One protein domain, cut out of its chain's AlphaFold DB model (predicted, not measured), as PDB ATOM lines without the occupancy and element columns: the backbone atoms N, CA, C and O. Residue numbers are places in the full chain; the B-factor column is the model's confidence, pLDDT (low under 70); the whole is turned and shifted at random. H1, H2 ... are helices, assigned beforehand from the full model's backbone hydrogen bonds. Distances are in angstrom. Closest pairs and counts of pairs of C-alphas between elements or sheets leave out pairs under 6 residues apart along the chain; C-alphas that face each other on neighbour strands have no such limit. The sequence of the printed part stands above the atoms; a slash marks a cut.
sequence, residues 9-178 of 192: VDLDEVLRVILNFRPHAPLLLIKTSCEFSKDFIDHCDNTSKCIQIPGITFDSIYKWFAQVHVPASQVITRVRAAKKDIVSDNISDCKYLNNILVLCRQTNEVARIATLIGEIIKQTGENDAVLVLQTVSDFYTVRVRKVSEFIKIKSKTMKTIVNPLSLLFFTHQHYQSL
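AT A GLANCE: This is residues 9 to 178 of the 192 residues of an uncharacterized protein of Thelohanellus kitauei (UniProt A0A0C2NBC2). Two groups of helices pack together into one body: H1 to H4 on one side, and on the other an up-and-down bundle of H5, H6 and the first part of H7, each running against the one before it. From this body the long H7 runs out as an arm, with residues 144 to 154 standing free, and beyond it the chain folds back through H8, which touches no helix. The 170 printed residues hold eight named helices, H1 to H8 in order, and no named strand; the class is all helix. The whole is loose, with a radius of gyration of the C-alphas of 19.2 A and spans of 61 by 42 by 34 A.

IN THESE COORDINATES: Find C-alpha 9 at (283.841, 231.211, 152.501), where H1 begins and runs to residue 19. Next come H2, residues 27 to 46, 28.5 A long; H3, residues 58 to 67; and H4, residues 69 to 74. Read on to H5, residues 86 to 101, 22.1 A, and H6, residues 107 to 123, 24.3 A. At C-alpha 126, (325.037, 232.923, 167.194), H7 begins; it runs 47.9 A to residue 158. H8, residues 168 to 176, covers 13.4 A and ends at C-alpha 176, (321.510, 260.756, 143.545).

HOW THE PARTS SIT: Start at Leu 19, whose C-alpha is 6.2 A from that of Trp 64; here H1 and H3 only just touch, with 3 pairs of C-alphas within 8 A. H2 touches H4 with residues 27 to 35 alone, about perpendicular at 74 degrees; the closest C-alphas, of Lys 31 and Pro 71, are 5.4 A apart. H3 touches H5, closest at the C-alphas of Ala 66 and Ile 100, 5.5 A apart. H5 and H6 form a helical hairpin at a shallow tilt of 7 degrees, opposite ways, with the closest C-alphas, of Leu 101 and Val 110, 5.7 A apart. H7 touches H5 with residues 128 to 139 alone, the same way at a shallow tilt of 31 degrees; the C-alphas of Ile 91 and Val 132 come closest, at 5.4 A. H7 and H8 are apart. Every O i to N i+4 pair is within hydrogen-bond range in H2, H4, H5 and H6; the counts are 6 of 7 in H1, 5 of 6 in H3, 26 of 29 in H7 and 2 of 5 in H8, where 1 of 6 O i to N i+3 pairs is within range.

THE WHOLE: The two C-alphas farthest apart, of Ala 82 and Asn 163, are 62.9 A from each other. The printed part has no cut, and the links H2 to H3 and H4 to H5 are long. Look for pLDDT under 70 at residue 9, residues 78 to 83 and residues 159 to 178; the mean of the printed part is 84.2.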
ATOM      1  N   VAL A   9     284.639 230.125 153.110       59.44
ATOM      2  CA  VAL A   9     283.841 231.211 152.501       59.44
ATOM      3  C   VAL A   9     283.860 232.506 153.326       59.44
ATOM      4  O   VAL A   9     283.604 233.564 152.776       59.44
ATOM      5  N   ASP A  10     284.225 232.465 154.610       78.19
ATOM      6  CA  ASP A  10     284.283 233.692 155.425       78.19
ATOM      7  C   ASP A  10     285.677 234.337 155.381       78.19
ATOM      8  O   ASP A  10     285.841 235.535 155.613       78.19
ATOM      9  N   LEU A  11     286.716 233.546 155.090       86.62
ATOM     10  CA  LEU A  11     288.100 234.012 155.145       86.62
ATOM     11  C   LEU A  11     288.417 235.021 154.036       86.62
ATOM     12  O   LEU A  11     289.155 235.983 154.270       86.62
ATOM     13  N   ASP A  12     287.873 234.823 152.833       87.94
ATOM     14  CA  ASP A  12     288.095 235.753 151.730       87.94
ATOM     15  C   ASP A  12     287.369 237.080 151.948       87.94
ATOM     16  O   ASP A  12     287.960 238.134 151.707       87.94
ATOM     17  N   GLU A  13     286.136 237.050 152.448       90.69
ATOM     18  CA  GLU A  13     285.382 238.249 152.796       90.69
ATOM     19  C   GLU A  13     286.099 239.050 153.887       90.69
ATOM     20  O   GLU A  13     286.322 240.251 153.718       90.69
ATOM     21  N   VAL A  14     286.568 238.387 154.950       92.94
ATOM     22  CA  VAL A  14     287.330 239.041 156.024       92.94
ATOM     23  C   VAL A  14     288.606 239.690 155.485       92.94
ATOM     24  O   VAL A  14     288.865 240.861 155.777       92.94
ATOM     25  N   LEU A  15     289.386 238.990 154.653       94.06
ATOM     26  CA  LEU A  15     290.585 239.575 154.045       94.06
ATOM     27  C   LEU A  15     290.242 240.751 153.125       94.06
ATOM     28  O   LEU A  15     290.925 241.773 153.173       94.06
ATOM     29  N   ARG A  16     289.173 240.669 152.324       94.56
ATOM     30  CA  ARG A  16     288.735 241.802 151.488       94.56
ATOM     31  C   ARG A  16     288.358 243.006 152.340       94.56
ATOM     32  O   ARG A  16     288.713 244.126 151.978       94.56
ATOM     33  N   VAL A  17     287.666 242.805 153.458       96.06
ATOM     34  CA  VAL A  17     287.306 243.888 154.382       96.06
ATOM     35  C   VAL A  17     288.564 244.524 154.978       96.06
ATOM     36  O   VAL A  17     288.715 245.744 154.906       96.06
ATOM     37  N   ILE A  18     289.501 243.708 155.473       96.81
ATOM     38  CA  ILE A  18     290.771 244.178 156.043       96.81
ATOM     39  C   ILE A  18     291.552 245.030 155.038       96.81
ATOM     40  O   ILE A  18     291.963 246.145 155.359       96.81
ATOM     41  N   LEU A  19     291.714 244.543 153.805       96.25
ATOM     42  CA  LEU A  19     292.496 245.231 152.774       96.25
ATOM     43  C   LEU A  19     291.859 246.545 152.298       96.25
ATOM     44  O   LEU A  19     292.546 247.372 151.698       96.25
ATOM     45  N   ASN A  20     290.575 246.761 152.590       96.75
ATOM     46  CA  ASN A  20     289.869 248.010 152.318       96.75
ATOM     47  C   ASN A  20     289.914 249.007 153.490       96.75
ATOM     48  O   ASN A  20     289.449 250.143 153.347       96.75
ATOM     49  N   PHE A  21     290.479 248.638 154.647       97.31
ATOM     50  CA  PHE A  21     290.648 249.582 155.748       97.31
ATOM     51  C   PHE A  21     291.645 250.680 155.396       97.31
ATOM     52  O   PHE A  21     292.763 250.430 154.943       97.31
ATOM     53  N   ARG A  22     291.244 251.925 155.673       96.25
ATOM     54  CA  ARG A  22     292.123 253.085 155.531       96.25
ATOM     55  C   ARG A  22     293.183 253.092 156.643       96.25
ATOM     56  O   ARG A  22     292.850 252.740 157.772       96.25
ATOM     57  N   PRO A  23     294.397 253.620 156.398       93.19
ATOM     58  CA  PRO A  23     295.465 253.652 157.407       93.19
ATOM     59  C   PRO A  23     295.126 254.429 158.690       93.19
ATOM     60  O   PRO A  23     295.725 254.198 159.733       93.19
ATOM     61  N   HIS A  24     294.151 255.338 158.616       94.69
ATOM     62  CA  HIS A  24     293.634 256.151 159.726       94.69
ATOM     63  C   HIS A  24     292.434 255.513 160.460       94.69
ATOM     64  O   HIS A  24     291.777 256.181 161.258       94.69
ATOM     65  N   ALA A  25     292.104 254.247 160.182       96.94
ATOM     66  CA  ALA A  25     291.113 253.514 160.965       96.94
ATOM     67  C   ALA A  25     291.579 253.350 162.432       96.94
ATOM     68  O   ALA A  25     292.764 253.530 162.728       96.94
ATOM     69  N   PRO A  26     290.675 253.007 163.372       97.56
ATOM     70  CA  PRO A  26     291.038 252.846 164.776       97.56
ATOM     71  C   PRO A  26     292.238 251.910 164.970       97.56
ATOM     72  O   PRO A  26     292.274 250.810 164.417       97.56
ATOM     73  N   LEU A  27     293.210 252.331 165.788       95.12
ATOM     74  CA  LEU A  27     294.482 251.617 165.961       95.12
ATOM     75  C   LEU A  27     294.291 250.151 166.368       95.12
ATOM     76  O   LEU A  27     294.999 249.282 165.866       95.12
ATOM     77  N   LEU A  28     293.330 249.875 167.255       95.06
ATOM     78  CA  LEU A  28     293.007 248.513 167.677       95.06
ATOM     79  C   LEU A  28     292.576 247.646 166.487       95.06
ATOM     80  O   LEU A  28     293.090 246.546 166.326       95.06
ATOM     81  N   LEU A  29     291.708 248.175 165.620       96.44
ATOM     82  CA  LEU A  29     291.220 247.473 164.434       96.44
ATOM     83  C   LEU A  29     292.359 247.174 163.456       96.44
ATOM     84  O   LEU A  29     292.495 246.036 163.015       96.44
ATOM     85  N   ILE A  30     293.203 248.168 163.155       97.12
ATOM     86  CA  ILE A  30     294.373 247.968 162.289       97.12
ATOM     87  C   ILE A  30     295.307 246.919 162.888       97.12
ATOM     88  O   ILE A  30     295.763 246.030 162.178       97.12
ATOM     89  N   LYS A  31     295.563 246.981 164.196       94.75
ATOM     90  CA  LYS A  31     296.462 246.045 164.863       94.75
ATOM     91  C   LYS A  31     295.955 244.605 164.801       94.75
ATOM     92  O   LYS A  31     296.708 243.737 164.377       94.75
ATOM     93  N   THR A  32     294.692 244.371 165.147       94.56
ATOM     94  CA  THR A  32     294.061 243.046 165.040       94.56
ATOM     95  C   THR A  32     294.037 242.562 163.590       94.56
ATOM     96  O   THR A  32     294.307 241.397 163.322       94.56
ATOM     97  N   SER A  33     293.798 243.462 162.634       96.62
ATOM     98  CA  SER A  33     293.842 243.132 161.205       96.62
ATOM     99  C   SER A  33     295.246 242.735 160.744       96.62
ATOM    100  O   SER A  33     295.397 241.823 159.928       96.62
ATOM    101  N   CYS A  34     296.281 243.389 161.282       95.56
ATOM    102  CA  CYS A  34     297.664 243.032 161.003       95.56
ATOM    103  C   CYS A  34     298.040 241.673 161.605       95.56
ATOM    104  O   CYS A  34     298.689 240.882 160.926       95.56
ATOM    105  N   GLU A  35     297.627 241.410 162.849       93.44
ATOM    106  CA  GLU A  35     297.807 240.119 163.529       93.44
ATOM    107  C   GLU A  35     297.150 238.997 162.703       93.44
ATOM    108  O   GLU A  35     297.833 238.073 162.271       93.44
ATOM    109  N   PHE A  36     295.877 239.163 162.339       94.00
ATOM    110  CA  PHE A  36     295.144 238.213 161.499       94.00
ATOM    111  C   PHE A  36     295.810 237.964 160.139       94.00
ATOM    112  O   PHE A  36     295.969 236.823 159.710       94.00
ATOM    113  N   SER A  37     296.214 239.029 159.440       94.69
ATOM    114  CA  SER A  37     296.825 238.909 158.110       94.69
ATOM    115  C   SER A  37     298.198 238.237 158.164       94.69
ATOM    116  O   SER A  37     298.561 237.522 157.230       94.69
ATOM    117  N   LYS A  38     298.962 238.438 159.247       92.75
ATOM    118  CA  LYS A  38     300.225 237.726 159.466       92.75
ATOM    119  C   LYS A  38     299.967 236.246 159.737       92.75
ATOM    120  O   LYS A  38     300.577 235.421 159.069       92.75
ATOM    121  N   ASP A  39     299.028 235.923 160.624       90.50
ATOM    122  CA  ASP A  39     298.657 234.535 160.920       90.50
ATOM    123  C   ASP A  39     298.189 233.796 159.654       90.50
ATOM    124  O   ASP A  39     298.528 232.631 159.446       90.50
ATOM    125  N   PHE A  40     297.464 234.486 158.766       91.44
ATOM    126  CA  PHE A  40     297.076 233.958 157.458       91.44
ATOM    127  C   PHE A  40     298.286 233.639 156.565       91.44
ATOM    128  O   PHE A  40     298.346 232.554 155.983       91.44
ATOM    129  N   ILE A  41     299.261 234.551 156.465       91.50
ATOM    130  CA  ILE A  41     300.497 234.328 155.694       91.50
ATOM    131  C   ILE A  41     301.285 233.157 156.281       91.50
ATOM    132  O   ILE A  41     301.634 232.235 155.547       91.50
ATOM    133  N   ASP A  42     301.508 233.157 157.597       88.88
ATOM    134  CA  ASP A  42     302.254 232.106 158.288       88.88
ATOM    135  C   ASP A  42     301.570 230.739 158.100       88.88
ATOM    136  O   ASP A  42     302.229 229.725 157.861       88.88
ATOM    137  N   HIS A  43     300.236 230.684 158.149       87.31
ATOM    138  CA  HIS A  43     299.486 229.461 157.865       87.31
ATOM    139  C   HIS A  43     299.675 228.984 156.417       87.31
ATOM    140  O   HIS A  43     299.882 227.792 156.173       87.31
ATOM    141  N   CYS A  44     299.620 229.902 155.455       88.12
ATOM    142  CA  CYS A  44     299.827 229.584 154.050       88.12
ATOM    143  C   CYS A  44     301.256 229.125 153.737       88.12
ATOM    144  O   CYS A  44     301.419 228.203 152.945       88.12
ATOM    145  N   ASP A  45     302.280 229.715 154.352       86.31
ATOM    146  CA  ASP A  45     303.674 229.310 154.136       86.31
ATOM    147  C   ASP A  45     303.955 227.912 154.714       86.31
ATOM    148  O   ASP A  45     304.735 227.141 154.149       86.31
ATOM    149  N   ASN A  46     303.281 227.549 155.811       83.94
ATOM    150  CA  ASN A  46     303.412 226.237 156.450       83.94
ATOM    151  C   ASN A  46     302.563 225.138 155.793       83.94
ATOM    152  O   ASN A  46     302.783 223.950 156.041       83.94
ATOM    153  N   THR A  47     301.581 225.504 154.970       83.62
ATOM    154  CA  THR A  47     300.719 224.547 154.278       83.62
ATOM    155  C   THR A  47     301.062 224.519 152.793       83.62
ATOM    156  O   THR A  47     300.953 225.507 152.080       83.62
ATOM    157  N   SER A  48     301.391 223.344 152.251       75.00
ATOM    158  CA  SER A  48     301.629 223.180 150.803       75.00
ATOM    159  C   SER A  48     300.403 223.497 149.925       75.00
ATOM    160  O   SER A  48     300.486 223.465 148.700       75.00
ATOM    161  N   LYS A  49     299.258 223.793 150.551       78.44
ATOM    162  CA  LYS A  49     297.965 224.088 149.937       78.44
ATOM    163  C   LYS A  49     297.429 225.434 150.423       78.44
ATOM    164  O   LYS A  49     296.308 225.494 150.923       78.44
ATOM    165  N   CYS A  50     298.213 226.503 150.288       78.81
ATOM    166  CA  CYS A  50     297.670 227.839 150.514       78.81
ATOM    167  C   CYS A  50     296.417 228.029 149.645       78.81
ATOM    168  O   CYS A  50     296.433 227.780 148.433       78.81
ATOM    169  N   ILE A  51     295.318 228.422 150.287       77.81
ATOM    170  CA  ILE A  51     294.044 228.657 149.617       77.81
ATOM    171  C   ILE A  51     294.247 229.852 148.688       77.81
ATOM    172  O   ILE A  51     294.480 230.972 149.139       77.81
ATOM    173  N   GLN A  52     294.183 229.614 147.378       80.06
ATOM    174  CA  GLN A  52     294.171 230.702 146.409       80.06
ATOM    175  C   GLN A  52     292.827 231.412 146.517       80.06
ATOM    176  O   GLN A  52     291.804 230.892 146.077       80.06
ATOM    177  N   ILE A  53     292.834 232.596 147.119       84.31
ATOM    178  CA  ILE A  53     291.653 233.442 147.214       84.31
ATOM    179  C   ILE A  53     291.586 234.310 145.950       84.31
ATOM    180  O   ILE A  53     292.487 235.126 145.727       84.31
ATOM    181  N   PRO A  54     290.546 234.175 145.107       86.00
ATOM    182  CA  PRO A  54     290.428 234.977 143.897       86.00
ATOM    183  C   PRO A  54     290.482 236.479 144.205       86.00
ATOM    184  O   PRO A  54     289.731 236.991 145.032       86.00
ATOM    185  N   GLY A  55     291.390 237.192 143.536       86.31
ATOM    186  CA  GLY A  55     291.553 238.643 143.678       86.31
ATOM    187  C   GLY A  55     292.382 239.104 144.883       86.31
ATOM    188  O   GLY A  55     292.754 240.277 144.928       86.31
ATOM    189  N   ILE A  56     292.738 238.216 145.818       89.12
ATOM    190  CA  ILE A  56     293.625 238.544 146.939       89.12
ATOM    191  C   ILE A  56     294.972 237.867 146.720       89.12
ATOM    192  O   ILE A  56     295.088 236.648 146.677       89.12
ATOM    193  N   THR A  57     296.014 238.684 146.592       92.44
ATOM    194  CA  THR A  57     297.397 238.213 146.476       92.44
ATOM    195  C   THR A  57     298.176 238.611 147.721       92.44
ATOM    196  O   THR A  57     297.848 239.612 148.360       92.44
ATOM    197  N   PHE A  58     299.257 237.893 148.040       91.88
ATOM    198  CA  PHE A  58     300.174 238.338 149.094       91.88
ATOM    199  C   PHE A  58     300.738 239.732 148.823       91.88
ATOM    200  O   PHE A  58     300.915 240.503 149.759       91.88
ATOM    201  N   ASP A  59     300.951 240.098 147.557       92.38
ATOM    202  CA  ASP A  59     301.361 241.454 147.184       92.38
ATOM    203  C   ASP A  59     300.334 242.506 147.636       92.38
ATOM    204  O   ASP A  59     300.719 243.536 148.186       92.38
ATOM    205  N   SER A  60     299.032 242.229 147.508       94.81
ATOM    206  CA  SER A  60     297.976 243.106 148.032       94.81
ATOM    207  C   SER A  60     298.049 243.247 149.557       94.81
ATOM    208  O   SER A  60     297.921 244.358 150.072       94.81
ATOM    209  N   ILE A  61     298.307 242.148 150.276       95.38
ATOM    210  CA  ILE A  61     298.449 242.161 151.740       95.38
ATOM    211  C   ILE A  61     299.691 242.962 152.158       95.38
ATOM    212  O   ILE A  61     299.597 243.860 152.993       95.38
ATOM    213  N   TYR A  62     300.844 242.722 151.531       94.00
ATOM    214  CA  TYR A  62     302.071 243.469 151.813       94.00
ATOM    215  C   TYR A  62     301.953 244.957 151.457       94.00
ATOM    216  O   TYR A  62     302.436 245.808 152.206       94.00
ATOM    217  N   LYS A  63     301.253 245.300 150.369       93.19
ATOM    218  CA  LYS A  63     300.933 246.695 150.020       93.19
ATOM    219  C   LYS A  63     300.065 247.370 151.069       93.19
ATOM    220  O   LYS A  63     300.244 248.563 151.312       93.19
ATOM    221  N   TRP A  64     299.134 246.642 151.674       96.00
ATOM    222  CA  TRP A  64     298.344 247.161 152.783       96.00
ATOM    223  C   TRP A  64     299.212 247.349 154.035       96.00
ATOM    224  O   TRP A  64     299.232 248.443 154.597       96.00
ATOM    225  N   PHE A  65     300.046 246.366 154.397       95.19
ATOM    226  CA  PHE A  65     300.986 246.491 155.517       95.19
ATOM    227  C   PHE A  65     301.932 247.683 155.398       95.19
ATOM    228  O   PHE A  65     302.183 248.358 156.393       95.19
ATOM    229  N   ALA A  66     302.430 247.978 154.197       91.75
ATOM    230  CA  ALA A  66     303.294 249.133 153.961       91.75
ATOM    231  C   ALA A  66     302.611 250.464 154.327       91.75
ATOM    232  O   ALA A  66     303.266 251.391 154.799       91.75
ATOM    233  N   GLN A  67     301.285 250.554 154.186       94.00
ATOM    234  CA  GLN A  67     300.524 251.748 154.566       94.00
ATOM    235  C   GLN A  67     300.337 251.867 156.085       94.00
ATOM    236  O   GLN A  67     300.238 252.974 156.609       94.00
ATOM    237  N   VAL A  68     300.333 250.742 156.805       94.50
ATOM    238  CA  VAL A  68     300.194 250.663 158.271       94.50
ATOM    239  C   VAL A  68     301.441 250.067 158.927       94.50
ATOM    240  O   VAL A  68     301.377 249.299 159.888       94.50
ATOM    241  N   HIS A  69     302.609 250.449 158.413       89.44
ATOM    242  CA  HIS A  69     303.901 249.846 158.739       89.44
ATOM    243  C   HIS A  69     304.272 249.921 160.238       89.44
ATOM    244  O   HIS A  69     305.012 249.069 160.721       89.44
ATOM    245  N   VAL A  70     303.765 250.904 161.006       91.12
ATOM    246  CA  VAL A  70     303.942 250.960 162.479       91.12
ATOM    247  C   VAL A  70     303.178 249.815 163.172       91.12
ATOM    248  O   VAL A  70     303.828 248.987 163.809       91.12
ATOM    249  N   PRO A  71     301.838 249.700 163.059       92.50
ATOM    250  CA  PRO A  71     301.112 248.535 163.567       92.50
ATOM    251  C   PRO A  71     301.638 247.199 163.043       92.50
ATOM    252  O   PRO A  71     301.805 246.266 163.824       92.50
ATOM    253  N   ALA A  72     301.937 247.114 161.742       91.31
ATOM    254  CA  ALA A  72     302.405 245.889 161.098       91.31
ATOM    255  C   ALA A  72     303.708 245.364 161.717       91.31
ATOM    256  O   ALA A  72     303.869 244.156 161.886       91.31
ATOM    257  N   SER A  73     304.621 246.261 162.101       88.94
ATOM    258  CA  SER A  73     305.888 245.878 162.721       88.94
ATOM    259  C   SER A  73     305.740 245.464 164.190       88.94
ATOM    260  O   SER A  73     306.546 244.690 164.696       88.94
ATOM    261  N   GLN A  74     304.701 245.945 164.882       90.88
ATOM    262  CA  GLN A  74     304.398 245.550 166.265       90.88
ATOM    263  C   GLN A  74     303.793 244.147 166.382       90.88
ATOM    264  O   GLN A  74     303.717 243.617 167.486       90.88
ATOM    265  N   VAL A  75     303.336 243.546 165.283       89.19
ATOM    266  CA  VAL A  75     302.784 242.183 165.319       89.19
ATOM    267  C   VAL A  75     303.854 241.175 165.744       89.19
ATOM    268  O   VAL A  75     303.591 240.287 166.548       89.19
ATOM    269  N   ILE A  76     305.089 241.375 165.282       85.06
ATOM    270  CA  ILE A  76     306.236 240.500 165.569       85.06
ATOM    271  C   ILE A  76     306.553 240.448 167.066       85.06
ATOM    272  O   ILE A  76     306.964 239.419 167.592       85.06
ATOM    273  N   THR A  77     306.332 241.549 167.786       77.44
ATOM    274  CA  THR A  77     306.701 241.635 169.201       77.44
ATOM    275  C   THR A  77     305.688 240.968 170.132       77.44
ATOM    276  O   THR A  77     305.992 240.778 171.308       77.44
ATOM    277  N   ARG A  78     304.486 240.616 169.648       67.75
ATOM    278  CA  ARG A  78     303.357 240.233 170.512       67.75
ATOM    279  C   ARG A  78     303.170 238.740 170.763       67.75
ATOM    280  O   ARG A  78     302.459 238.405 171.704       67.75
ATOM    281  N   VAL A  79     303.787 237.842 169.993       59.69
ATOM    282  CA  VAL A  79     303.473 236.405 170.090       59.69
ATOM    283  C   VAL A  79     304.734 235.543 170.086       59.69
ATOM    284  O   VAL A  79     305.096 234.920 169.092       59.69
ATOM    285  N   ARG A  80     305.385 235.445 171.248       60.53
ATOM    286  CA  ARG A  80     306.315 234.348 171.566       60.53
ATOM    287  C   ARG A  80     305.825 233.594 172.801       60.53
ATOM    288  O   ARG A  80     306.518 233.498 173.806       60.53
ATOM    289  N   ALA A  81     304.598 233.075 172.756       58.84
ATOM    290  CA  ALA A  81     304.215 232.027 173.697       58.84
ATOM    291  C   ALA A  81     305.079 230.800 173.379       58.84
ATOM    292  O   ALA A  81     304.893 230.237 172.308       58.84
ATOM    293  N   ALA A  82     306.052 230.484 174.250       58.41
ATOM    294  CA  ALA A  82     306.975 229.335 174.221       58.41
ATOM    295  C   ALA A  82     306.949 228.525 172.908       58.41
ATOM    296  O   ALA A  82     306.451 227.397 172.859       58.41
ATOM    297  N   LYS A  83     307.414 229.140 171.816       63.19
ATOM    298  CA  LYS A  83     307.393 228.500 170.504       63.19
ATOM    299  C   LYS A  83     308.513 227.463 170.444       63.19
ATOM    300  O   LYS A  83     309.582 227.656 171.021       63.19
ATOM    301  N   LYS A  84     308.232 226.335 169.789       75.12
ATOM    302  CA  LYS A  84     309.126 225.168 169.754       75.12
ATOM    303  C   LYS A  84     310.385 225.386 168.906       75.12
ATOM    304  O   LYS A  84     311.352 224.667 169.118       75.12
ATOM    305  N   ASP A  85     310.364 226.340 167.973       89.25
ATOM    306  CA  ASP A  85     311.450 226.588 167.018       89.25
ATOM    307  C   ASP A  85     311.656 228.095 166.793       89.25
ATOM    308  O   ASP A  85     311.076 228.707 165.896       89.25
ATOM    309  N   ILE A  86     312.505 228.687 167.637       89.56
ATOM    310  CA  ILE A  86     312.838 230.119 167.614       89.56
ATOM    311  C   ILE A  86     313.457 230.530 166.267       89.56
ATOM    312  O   ILE A  86     313.245 231.652 165.806       89.56
ATOM    313  N   VAL A  87     314.223 229.639 165.632       92.12
ATOM    314  CA  VAL A  87     314.946 229.937 164.389       92.12
ATOM    315  C   VAL A  87     313.963 230.088 163.241       92.12
ATOM    316  O   VAL A  87     314.000 231.090 162.527       92.12
ATOM    317  N   SER A  88     313.051 229.125 163.094       91.06
ATOM    318  CA  SER A  88     312.006 229.167 162.070       91.06
ATOM    319  C   SER A  88     311.117 230.407 162.211       91.06
ATOM    320  O   SER A  88     310.834 231.086 161.221       91.06
ATOM    321  N   ASP A  89     310.766 230.782 163.443       89.81
ATOM    322  CA  ASP A  89     310.005 232.003 163.709       89.81
ATOM    323  C   ASP A  89     310.760 233.265 163.280       89.81
ATOM    324  O   ASP A  89     310.213 234.104 162.565       89.81
ATOM    325  N   ASN A  90     312.035 233.381 163.661       92.88
ATOM    326  CA  ASN A  90     312.864 234.529 163.298       92.88
ATOM    327  C   ASN A  90     313.067 234.622 161.776       92.88
ATOM    328  O   ASN A  90     313.062 235.719 161.215       92.88
ATOM    329  N   ILE A  91     313.191 233.481 161.090       93.62
ATOM    330  CA  ILE A  91     313.217 233.406 159.624       93.62
ATOM    331  C   ILE A  91     311.900 233.930 159.034       93.62
ATOM    332  O   ILE A  91     311.945 234.748 158.109       93.62
ATOM    333  N   SER A  92     310.742 233.499 159.551       92.38
ATOM    334  CA  SER A  92     309.438 233.988 159.074       92.38
ATOM    335  C   SER A  92     309.279 235.494 159.304       92.38
ATOM    336  O   SER A  92     308.936 236.240 158.384       92.38
ATOM    337  N   ASP A  93     309.628 235.983 160.496       93.00
ATOM    338  CA  ASP A  93     309.539 237.403 160.838       93.00
ATOM    339  C   ASP A  93     310.427 238.267 159.934       93.00
ATOM    340  O   ASP A  93     309.978 239.294 159.416       93.00
ATOM    341  N   CYS A  94     311.656 237.827 159.656       93.81
ATOM    342  CA  CYS A  94     312.551 238.503 158.720       93.81
ATOM    343  C   CYS A  94     312.007 238.504 157.284       93.81
ATOM    344  O   CYS A  94     312.095 239.529 156.602       93.81
ATOM    345  N   LYS A  95     311.409 237.403 156.807       93.19
ATOM    346  CA  LYS A  95     310.757 237.354 155.482       93.19
ATOM    347  C   LYS A  95     309.582 238.327 155.400       93.19
ATOM    348  O   LYS A  95     309.477 239.084 154.433       93.19
ATOM    349  N   TYR A  96     308.726 238.331 156.416       93.50
ATOM    350  CA  TYR A  96     307.597 239.247 156.528       93.50
ATOM    351  C   TYR A  96     308.060 240.714 156.493       93.50
ATOM    352  O   TYR A  96     307.587 241.490 155.662       93.50
ATOM    353  N   LEU A  97     309.050 241.082 157.316       92.50
ATOM    354  CA  LEU A  97     309.589 242.445 157.353       92.50
ATOM    355  C   LEU A  97     310.257 242.854 156.044       92.50
ATOM    356  O   LEU A  97     310.042 243.971 155.584       92.50
ATOM    357  N   ASN A  98     311.025 241.965 155.414       93.25
ATOM    358  CA  ASN A  98     311.655 242.238 154.124       93.25
ATOM    359  C   ASN A  98     310.623 242.535 153.028       93.25
ATOM    360  O   ASN A  98     310.830 243.431 152.210       93.25
ATOM    361  N   ASN A  99     309.489 241.827 153.012       92.12
ATOM    362  CA  ASN A  99     308.421 242.113 152.056       92.12
ATOM    363  C   ASN A  99     307.780 243.488 152.281       92.12
ATOM    364  O   ASN A  99     307.493 244.177 151.302       92.12
ATOM    365  N   ILE A 100     307.622 243.925 153.535       90.06
ATOM    366  CA  ILE A 100     307.155 245.285 153.851       90.06
ATOM    367  C   ILE A 100     308.216 246.324 153.469       90.06
ATOM    368  O   ILE A 100     307.888 247.327 152.840       90.06
ATOM    369  N   LEU A 101     309.489 246.074 153.795       90.94
ATOM    370  CA  LEU A 101     310.599 247.005 153.576       90.94
ATOM    371  C   LEU A 101     310.721 247.413 152.106       90.94
ATOM    372  O   LEU A 101     310.900 248.592 151.816       90.94
ATOM    373  N   VAL A 102     310.555 246.474 151.167       90.50
ATOM    374  CA  VAL A 102     310.644 246.790 149.728       90.50
ATOM    375  C   VAL A 102     309.484 247.666 149.228       90.50
ATOM    376  O   VAL A 102     309.551 248.226 148.135       90.50
ATOM    377  N   LEU A 103     308.420 247.806 150.014       89.94
ATOM    378  CA  LEU A 103     307.268 248.642 149.686       89.94
ATOM    379  C   LEU A 103     307.288 249.997 150.407       89.94
ATOM    380  O   LEU A 103     306.482 250.870 150.072       89.94
ATOM    381  N   CYS A 104     308.204 250.199 151.357       86.12
ATOM    382  CA  CYS A 104     308.398 251.482 152.022       86.12
ATOM    383  C   CYS A 104     308.917 252.537 151.042       86.12
ATOM    384  O   CYS A 104     309.777 252.272 150.201       86.12
ATOM    385  N   ARG A 105     308.390 253.760 151.162       88.44
ATOM    386  CA  ARG A 105     308.777 254.887 150.296       88.44
ATOM    387  C   ARG A 105     309.683 255.872 151.008       88.44
ATOM    388  O   ARG A 105     310.478 256.542 150.356       88.44
ATOM    389  N   GLN A 106     309.535 255.990 152.324       86.25
ATOM    390  CA  GLN A 106     310.294 256.946 153.111       86.25
ATOM    391  C   GLN A 106     311.494 256.258 153.765       86.25
ATOM    392  O   GLN A 106     311.416 255.122 154.235       86.25
ATOM    393  N   THR A 107     312.627 256.953 153.815       88.75
ATOM    394  CA  THR A 107     313.883 256.388 154.328       88.75
ATOM    395  C   THR A 107     313.838 256.087 155.826       88.75
ATOM    396  O   THR A 107     314.450 255.123 156.279       88.75
ATOM    397  N   ASN A 108     313.075 256.858 156.602       86.75
ATOM    398  CA  ASN A 108     312.813 256.602 158.020       86.75
ATOM    399  C   ASN A 108     312.016 255.301 158.248       86.75
ATOM    400  O   ASN A 108     312.289 254.585 159.208       86.75
ATOM    401  N   GLU A 109     311.057 254.975 157.376       86.44
ATOM    402  CA  GLU A 109     310.300 253.717 157.427       86.44
ATOM    403  C   GLU A 109     311.229 252.528 157.175       86.44
ATOM    404  O   GLU A 109     311.236 251.574 157.956       86.44
ATOM    405  N   VAL A 110     312.064 252.632 156.133       88.81
ATOM    406  CA  VAL A 110     313.082 251.629 155.789       88.81
ATOM    407  C   VAL A 110     314.043 251.420 156.953       88.81
ATOM    408  O   VAL A 110     314.241 250.284 157.379       88.81
ATOM    409  N   ALA A 111     314.595 252.504 157.508       89.81
ATOM    410  CA  ALA A 111     315.518 252.440 158.636       89.81
ATOM    411  C   ALA A 111     314.879 251.734 159.838       89.81
ATOM    412  O   ALA A 111     315.486 250.837 160.413       89.81
ATOM    413  N   ARG A 112     313.628 252.068 160.175       89.81
ATOM    414  CA  ARG A 112     312.934 251.461 161.315       89.81
ATOM    415  C   ARG A 112     312.699 249.963 161.130       89.81
ATOM    416  O   ARG A 112     312.885 249.201 162.076       89.81
ATOM    417  N   ILE A 113     312.295 249.527 159.935       89.44
ATOM    418  CA  ILE A 113     312.119 248.097 159.648       89.44
ATOM    419  C   ILE A 113     313.470 247.375 159.648       89.44
ATOM    420  O   ILE A 113     313.580 246.303 160.237       89.44
ATOM    421  N   ALA A 114     314.509 247.973 159.058       93.06
ATOM    422  CA  ALA A 114     315.857 247.413 159.065       93.06
ATOM    423  C   ALA A 114     316.402 247.246 160.493       93.06
ATOM    424  O   ALA A 114     316.975 246.205 160.809       93.06
ATOM    425  N   THR A 115     316.162 248.220 161.381       93.38
ATOM    426  CA  THR A 115     316.493 248.103 162.807       93.38
ATOM    427  C   THR A 115     315.790 246.908 163.443       93.38
ATOM    428  O   THR A 115     316.435 246.142 164.147       93.38
ATOM    429  N   LEU A 116     314.502 246.692 163.165       92.06
ATOM    430  CA  LEU A 116     313.771 245.542 163.710       92.06
ATOM    431  C   LEU A 116     314.319 244.199 163.217       92.06
ATOM    432  O   LEU A 116     314.447 243.279 164.019       92.06
ATOM    433  N   ILE A 117     314.691 244.090 161.939       93.00
ATOM    434  CA  ILE A 117     315.374 242.896 161.412       93.00
ATOM    435  C   ILE A 117     316.700 242.686 162.161       93.00
ATOM    436  O   ILE A 117     316.984 241.576 162.609       93.00
ATOM    437  N   GLY A 118     317.481 243.752 162.360       93.25
ATOM    438  CA  GLY A 118     318.722 243.705 163.136       93.25
ATOM    439  C   GLY A 118     318.513 243.215 164.572       93.25
ATOM    440  O   GLY A 118     319.265 242.363 165.039       93.25
ATOM    441  N   GLU A 119     317.465 243.684 165.251       93.25
ATOM    442  CA  GLU A 119     317.118 243.227 166.601       93.25
ATOM    443  C   GLU A 119     316.691 241.751 166.631       93.25
ATOM    444  O   GLU A 119     317.076 241.030 167.549       93.25
ATOM    445  N   ILE A 120     315.961 241.260 165.621       92.25
ATOM    446  CA  ILE A 120     315.616 239.830 165.504       92.25
ATOM    447  C   ILE A 120     316.886 238.985 165.364       92.25
ATOM    448  O   ILE A 120     317.052 237.996 166.079       92.25
ATOM    449  N   ILE A 121     317.807 239.388 164.484       93.50
ATOM    450  CA  ILE A 121     319.085 238.693 164.278       93.50
ATOM    451  C   ILE A 121     319.904 238.694 165.571       93.50
ATOM    452  O   ILE A 121     320.401 237.650 165.976       93.50
ATOM    453  N   LYS A 122     319.988 239.835 166.262       92.88
ATOM    454  CA  LYS A 122     320.726 239.976 167.526       92.88
ATOM    455  C   LYS A 122     320.163 239.107 168.654       92.88
ATOM    456  O   LYS A 122     320.912 238.665 169.516       92.88
ATOM    457  N   GLN A 123     318.850 238.887 168.671       91.12
ATOM    458  CA  GLN A 123     318.189 238.000 169.634       91.12
ATOM    459  C   GLN A 123     318.269 236.518 169.244       91.12
ATOM    460  O   GLN A 123     317.888 235.659 170.038       91.12
ATOM    461  N   THR A 124     318.718 236.210 168.027       92.44
ATOM    462  CA  THR A 124     318.933 234.840 167.562       92.44
ATOM    463  C   THR A 124     320.274 234.334 168.104       92.44
ATOM    464  O   THR A 124     321.240 235.091 168.156       92.44
ATOM    465  N   GLY A 125     320.354 233.065 168.522       92.69
ATOM    466  CA  GLY A 125     321.626 232.470 168.951       92.69
ATOM    467  C   GLY A 125     322.674 232.530 167.834       92.69
ATOM    468  O   GLY A 125     322.315 232.458 166.664       92.69
ATOM    469  N   GLU A 126     323.962 232.655 168.172       93.00
ATOM    470  CA  GLU A 126     325.037 232.923 167.194       93.00
ATOM    471  C   GLU A 126     325.048 231.944 166.009       93.00
ATOM    472  O   GLU A 126     325.154 232.365 164.857       93.00
ATOM    473  N   ASN A 127     324.859 230.648 166.281       92.19
ATOM    474  CA  ASN A 127     324.823 229.608 165.249       92.19
ATOM    475  C   ASN A 127     323.636 229.779 164.285       92.19
ATOM    476  O   ASN A 127     323.767 229.567 163.080       92.19
ATOM    477  N   ASP A 128     322.490 230.205 164.807       94.38
ATOM    478  CA  ASP A 128     321.246 230.347 164.049       94.38
ATOM    479  C   ASP A 128     321.139 231.718 163.369       94.38
ATOM    480  O   ASP A 128     320.471 231.869 162.343       94.38
ATOM    481  N   ALA A 129     321.834 232.729 163.898       93.31
ATOM    482  CA  ALA A 129     321.874 234.074 163.340       93.31
ATOM    483  C   ALA A 129     322.421 234.065 161.908       93.31
ATOM    484  O   ALA A 129     321.937 234.824 161.068       93.31
ATOM    485  N   VAL A 130     323.361 233.162 161.598       94.81
ATOM    486  CA  VAL A 130     323.881 232.951 160.239       94.81
ATOM    487  C   VAL A 130     322.768 232.519 159.281       94.81
ATOM    488  O   VAL A 130     322.671 233.063 158.184       94.81
ATOM    489  N   LEU A 131     321.882 231.607 159.696       94.44
ATOM    490  CA  LEU A 131     320.762 231.134 158.872       94.44
ATOM    491  C   LEU A 131     319.721 232.239 158.635       94.44
ATOM    492  O   LEU A 131     319.217 232.412 157.518       94.44
ATOM    493  N   VAL A 132     319.422 233.029 159.671       93.38
ATOM    494  CA  VAL A 132     318.519 234.186 159.557       93.38
ATOM    495  C   VAL A 132     319.123 235.249 158.631       93.38
ATOM    496  O   VAL A 132     318.445 235.730 157.721       93.38
ATOM    497  N   LEU A 133     320.407 235.579 158.803       93.88
ATOM    498  CA  LEU A 133     321.141 236.517 157.949       93.88
ATOM    499  C   LEU A 133     321.188 236.050 156.497       93.88
ATOM    500  O   LEU A 133     320.944 236.849 155.592       93.88
ATOM    501  N   GLN A 134     321.454 234.765 156.268       94.75
ATOM    502  CA  GLN A 134     321.451 234.179 154.934       94.75
ATOM    503  C   GLN A 134     320.076 234.325 154.280       94.75
ATOM    504  O   GLN A 134     319.992 234.792 153.149       94.75
ATOM    505  N   THR A 135     318.993 234.058 155.015       93.12
ATOM    506  CA  THR A 135     317.622 234.266 154.516       93.12
ATOM    507  C   THR A 135     317.383 235.720 154.092       93.12
ATOM    508  O   THR A 135     316.802 235.980 153.034       93.12
ATOM    509  N   VAL A 136     317.827 236.684 154.905       92.06
ATOM    510  CA  VAL A 136     317.711 238.115 154.585       92.06
ATOM    511  C   VAL A 136     318.532 238.458 153.338       92.06
ATOM    512  O   VAL A 136     318.024 239.126 152.439       92.06
ATOM    513  N   SER A 137     319.767 237.969 153.244       93.38
ATOM    514  CA  SER A 137     320.666 238.205 152.108       93.38
ATOM    515  C   SER A 137     320.139 237.604 150.799       93.38
ATOM    516  O   SER A 137     320.113 238.275 149.759       93.38
ATOM    517  N   ASP A 138     319.644 236.367 150.845       93.38
ATOM    518  CA  ASP A 138     319.109 235.651 149.687       93.38
ATOM    519  C   ASP A 138     317.908 236.388 149.088       93.38
ATOM    520  O   ASP A 138     317.798 236.528 147.864       93.38
ATOM    521  N   PHE A 139     317.044 236.951 149.940       90.88
ATOM    522  CA  PHE A 139     315.910 237.763 149.505       90.88
ATOM    523  C   PHE A 139     316.345 238.944 148.618       90.88
ATOM    524  O   PHE A 139     315.761 239.167 147.549       90.88
ATOM    525  N   TYR A 140     317.387 239.683 149.012       88.00
ATOM    526  CA  TYR A 140     317.891 240.810 148.220       88.00
ATOM    527  C   TYR A 140     318.673 240.348 146.995       88.00
ATOM    528  O   TYR A 140     318.483 240.906 145.914       88.00
ATOM    529  N   THR A 141     319.479 239.295 147.120       91.50
ATOM    530  CA  THR A 141     320.245 238.722 146.005       91.50
ATOM    531  C   THR A 141     319.334 238.336 144.842       91.50
ATOM    532  O   THR A 141     319.598 238.691 143.689       91.50
ATOM    533  N   VAL A 142     318.211 237.671 145.133       89.06
ATOM    534  CA  VAL A 142     317.213 237.293 144.121       89.06
ATOM    535  C   VAL A 142     316.609 238.522 143.440       89.06
ATOM    536  O   VAL A 142     316.464 238.540 142.215       89.06
ATOM    537  N   ARG A 143     316.264 239.569 144.199       85.06
ATOM    538  CA  ARG A 143     315.681 240.798 143.634       85.06
ATOM    539  C   ARG A 143     316.686 241.570 142.781       85.06
ATOM    540  O   ARG A 143     316.351 241.953 141.662       85.06
ATOM    541  N   VAL A 144     317.914 241.750 143.265       80.31
ATOM    542  CA  VAL A 144     318.993 242.426 142.530       80.31
ATOM    543  C   VAL A 144     319.287 241.701 141.216       80.31
ATOM    544  O   VAL A 144     319.395 242.347 140.173       80.31
ATOM    545  N   ARG A 145     319.325 240.361 141.230       87.62
ATOM    546  CA  ARG A 145     319.502 239.554 140.014       87.62
ATOM    547  C   ARG A 145     318.398 239.820 138.987       87.62
ATOM    548  O   ARG A 145     318.715 240.134 137.843       87.62
ATOM    549  N   LYS A 146     317.126 239.791 139.404       85.94
ATOM    550  CA  LYS A 146     315.976 240.077 138.520       85.94
ATOM    551  C   LYS A 146     316.047 241.479 137.907       85.94
ATOM    552  O   LYS A 146     315.785 241.649 136.718       85.94
ATOM    553  N   VAL A 147     316.423 242.485 138.698       78.62
ATOM    554  CA  VAL A 147     316.588 243.866 138.211       78.62
ATOM    555  C   VAL A 147     317.729 243.957 137.194       78.62
ATOM    556  O   VAL A 147     317.564 244.563 136.136       78.62
ATOM    557  N   SER A 148     318.865 243.314 137.471       84.06
ATOM    558  CA  SER A 148     320.013 243.266 136.559       84.06
ATOM    559  C   SER A 148     319.661 242.609 135.217       84.06
ATOM    560  O   SER A 148     319.964 243.151 134.150       84.06
ATOM    561  N   GLU A 149     318.938 241.485 135.245       91.44
ATOM    562  CA  GLU A 149     318.450 240.797 134.043       91.44
ATOM    563  C   GLU A 149     317.488 241.672 133.231       91.44
ATOM    564  O   GLU A 149     317.639 241.787 132.011       91.44
ATOM    565  N   PHE A 150     316.556 242.358 133.896       87.38
ATOM    566  CA  PHE A 150     315.633 243.287 133.248       87.38
ATOM    567  C   PHE A 150     316.367 244.443 132.546       87.38
ATOM    568  O   PHE A 150     316.086 244.747 131.384       87.38
ATOM    569  N   ILE A 151     317.359 245.054 133.205       84.81
ATOM    570  CA  ILE A 151     318.193 246.120 132.620       84.81
ATOM    571  C   ILE A 151     318.984 245.592 131.413       84.81
ATOM    572  O   ILE A 151     319.066 246.254 130.371       84.81
ATOM    573  N   LYS A 152     319.535 244.378 131.508       89.88
ATOM    574  CA  LYS A 152     320.262 243.724 130.411       89.88
ATOM    575  C   LYS A 152     319.364 243.454 129.200       89.88
ATOM    576  O   LYS A 152     319.806 243.653 128.072       89.88
ATOM    577  N   ILE A 153     318.114 243.042 129.406       91.31
ATOM    578  CA  ILE A 153     317.142 242.850 128.318       91.31
ATOM    579  C   ILE A 153     316.783 244.199 127.691       91.31
ATOM    580  O   ILE A 153     316.931 244.374 126.483       91.31
ATOM    581  N   LYS A 154     316.405 245.186 128.512       88.19
ATOM    582  CA  LYS A 154     315.996 246.513 128.034       88.19
ATOM    583  C   LYS A 154     317.107 247.222 127.255       88.19
ATOM    584  O   LYS A 154     316.833 247.822 126.220       88.19
ATOM    585  N   SER A 155     318.360 247.122 127.704       86.56
ATOM    586  CA  SER A 155     319.513 247.703 126.997       86.56
ATOM    587  C   SER A 155     319.782 247.043 125.640       86.56
ATOM    588  O   SER A 155     320.155 247.741 124.699       86.56
ATOM    589  N   LYS A 156     319.548 245.730 125.496       87.38
ATOM    590  CA  LYS A 156     319.620 245.045 124.195       87.38
ATOM    591  C   LYS A 156     318.522 245.525 123.247       87.38
ATOM    592  O   LYS A 156     318.832 245.823 122.101       87.38
ATOM    593  N   THR A 157     317.286 245.658 123.729       84.75
ATOM    594  CA  THR A 157     316.150 246.144 122.928       84.75
ATOM    595  C   THR A 157     316.302 247.619 122.540       84.75
ATOM    596  O   THR A 157     316.001 247.998 121.413       84.75
ATOM    597  N   MET A 158     316.813 248.467 123.441       72.25
ATOM    598  CA  MET A 158     317.034 249.894 123.161       72.25
ATOM    599  C   MET A 158     318.186 250.143 122.182       72.25
ATOM    600  O   MET A 158     318.081 251.058 121.366       72.25
ATOM    601  N   LYS A 159     319.234 249.302 122.184       61.03
ATOM    602  CA  LYS A 159     320.291 249.333 121.154       61.03
ATOM    603  C   LYS A 159     319.756 249.096 119.737       61.03
ATOM    604  O   LYS A 159     320.454 249.412 118.782       61.03
ATOM    605  N   THR A 160     318.540 248.571 119.593       57.25
ATOM    606  CA  THR A 160     317.903 248.334 118.295       57.25
ATOM    607  C   THR A 160     317.080 249.533 117.799       57.25
ATOM    608  O   THR A 160     316.713 249.534 116.629       57.25
ATOM    609  N   ILE A 161     316.769 250.548 118.631       55.81
ATOM    610  CA  ILE A 161     315.782 251.591 118.260       55.81
ATOM    611  C   ILE A 161     316.181 253.053 118.592       55.81
ATOM    612  O   ILE A 161     315.613 253.947 117.972       55.81
ATOM    613  N   VAL A 162     317.141 253.386 119.477       41.78
ATOM    614  CA  VAL A 162     317.388 254.816 119.825       41.78
ATOM    615  C   VAL A 162     318.866 255.207 119.993       41.78
ATOM    616  O   VAL A 162     319.655 254.520 120.637       41.78
ATOM    617  N   ASN A 163     319.187 256.373 119.417       51.62
ATOM    618  CA  ASN A 163     320.440 257.134 119.455       51.62
ATOM    619  C   ASN A 163     320.957 257.346 120.916       51.62
ATOM    620  O   ASN A 163     320.144 257.657 121.788       51.62
ATOM    621  N   PRO A 164     322.269 257.229 121.229       45.56
ATOM    622  CA  PRO A 164     322.809 257.051 122.594       45.56
ATOM    623  C   PRO A 164     322.566 258.161 123.636       45.56
ATOM    624  O   PRO A 164     322.893 257.973 124.807       45.56
ATOM    625  N   LEU A 165     322.009 259.313 123.258       43.03
ATOM    626  CA  LEU A 165     321.913 260.491 124.132       43.03
ATOM    627  C   LEU A 165     320.818 260.398 125.214       43.03
ATOM    628  O   LEU A 165     320.920 261.063 126.240       43.03
ATOM    629  N   SER A 166     319.803 259.543 125.056       46.84
ATOM    630  CA  SER A 166     318.693 259.433 126.021       46.84
ATOM    631  C   SER A 166     318.968 258.500 127.212       46.84
ATOM    632  O   SER A 166     318.224 258.520 128.192       46.84
ATOM    633  N   LEU A 167     320.026 257.677 127.162       45.47
ATOM    634  CA  LEU A 167     320.323 256.689 128.212       45.47
ATOM    635  C   LEU A 167     321.029 257.299 129.439       45.47
ATOM    636  O   LEU A 167     320.920 256.759 130.538       45.47
ATOM    637  N   LEU A 168     321.706 258.438 129.264       46.66
ATOM    638  CA  LEU A 168     322.444 259.137 130.325       46.66
ATOM    639  C   LEU A 168     321.532 259.803 131.371       46.66
ATOM    640  O   LEU A 168     321.951 259.996 132.509       46.66
ATOM    641  N   PHE A 169     320.272 260.096 131.036       48.78
ATOM    642  CA  PHE A 169     319.346 260.755 131.965       48.78
ATOM    643  C   PHE A 169     318.730 259.809 133.012       48.78
ATOM    644  O   PHE A 169     318.434 260.239 134.125       48.78
ATOM    645  N   PHE A 170     318.575 258.515 132.709       46.59
ATOM    646  CA  PHE A 170     317.889 257.577 133.611       46.59
ATOM    647  C   PHE A 170     318.777 257.011 134.725       46.59
ATOM    648  O   PHE A 170     318.281 256.688 135.802       46.59
ATOM    649  N   THR A 171     320.086 256.896 134.504       48.72
ATOM    650  CA  THR A 171     321.012 256.383 135.528       48.72
ATOM    651  C   THR A 171     321.367 257.444 136.568       48.72
ATOM    652  O   THR A 171     321.630 257.101 137.721       48.72
ATOM    653  N   HIS A 172     321.309 258.731 136.209       39.56
ATOM    654  CA  HIS A 172     321.717 259.807 137.110       39.56
ATOM    655  C   HIS A 172     320.689 260.103 138.219       39.56
ATOM    656  O   HIS A 172     321.082 260.302 139.368       39.56
ATOM    657  N   GLN A 173     319.382 260.024 137.930       44.88
ATOM    658  CA  GLN A 173     318.341 260.228 138.953       44.88
ATOM    659  C   GLN A 173     318.295 259.112 140.005       44.88
ATOM    660  O   GLN A 173     317.990 259.375 141.167       44.88
ATOM    661  N   HIS A 174     318.645 257.875 139.640       46.97
ATOM    662  CA  HIS A 174     318.611 256.762 140.591       46.97
ATOM    663  C   HIS A 174     319.806 256.785 141.562       46.97
ATOM    664  O   HIS A 174     319.655 256.410 142.726       46.97
ATOM    665  N   TYR A 175     320.968 257.276 141.111       44.72
ATOM    666  CA  TYR A 175     322.196 257.333 141.915       44.72
ATOM    667  C   TYR A 175     322.211 258.492 142.922       44.72
ATOM    668  O   TYR A 175     322.718 258.328 144.029       44.72
ATOM    669  N   GLN A 176     321.599 259.637 142.597       42.22
ATOM    670  CA  GLN A 176     321.510 260.756 143.545       42.22
ATOM    671  C   GLN A 176     320.590 260.464 144.746       42.22
ATOM    672  O   GLN A 176     320.804 261.023 145.816       42.22
ATOM    673  N   SER A 177     319.634 259.530 144.628       44.22
ATOM    674  CA  SER A 177     318.792 259.119 145.771       44.22
ATOM    675  C   SER A 177     319.507 258.213 146.789       44.22
ATOM    676  O   SER A 177     319.060 258.095 147.926       44.22
ATOM    677  N   LEU A 178     320.633 257.599 146.404       47.53
ATOM    678  CA  LEU A 178     321.402 256.657 147.233       47.53
ATOM    679  C   LEU A 178     322.670 257.282 147.848       47.53
ATOM    680  O   LEU A 178     323.333 256.651 148.667       47.53
TER     681      LEU A 178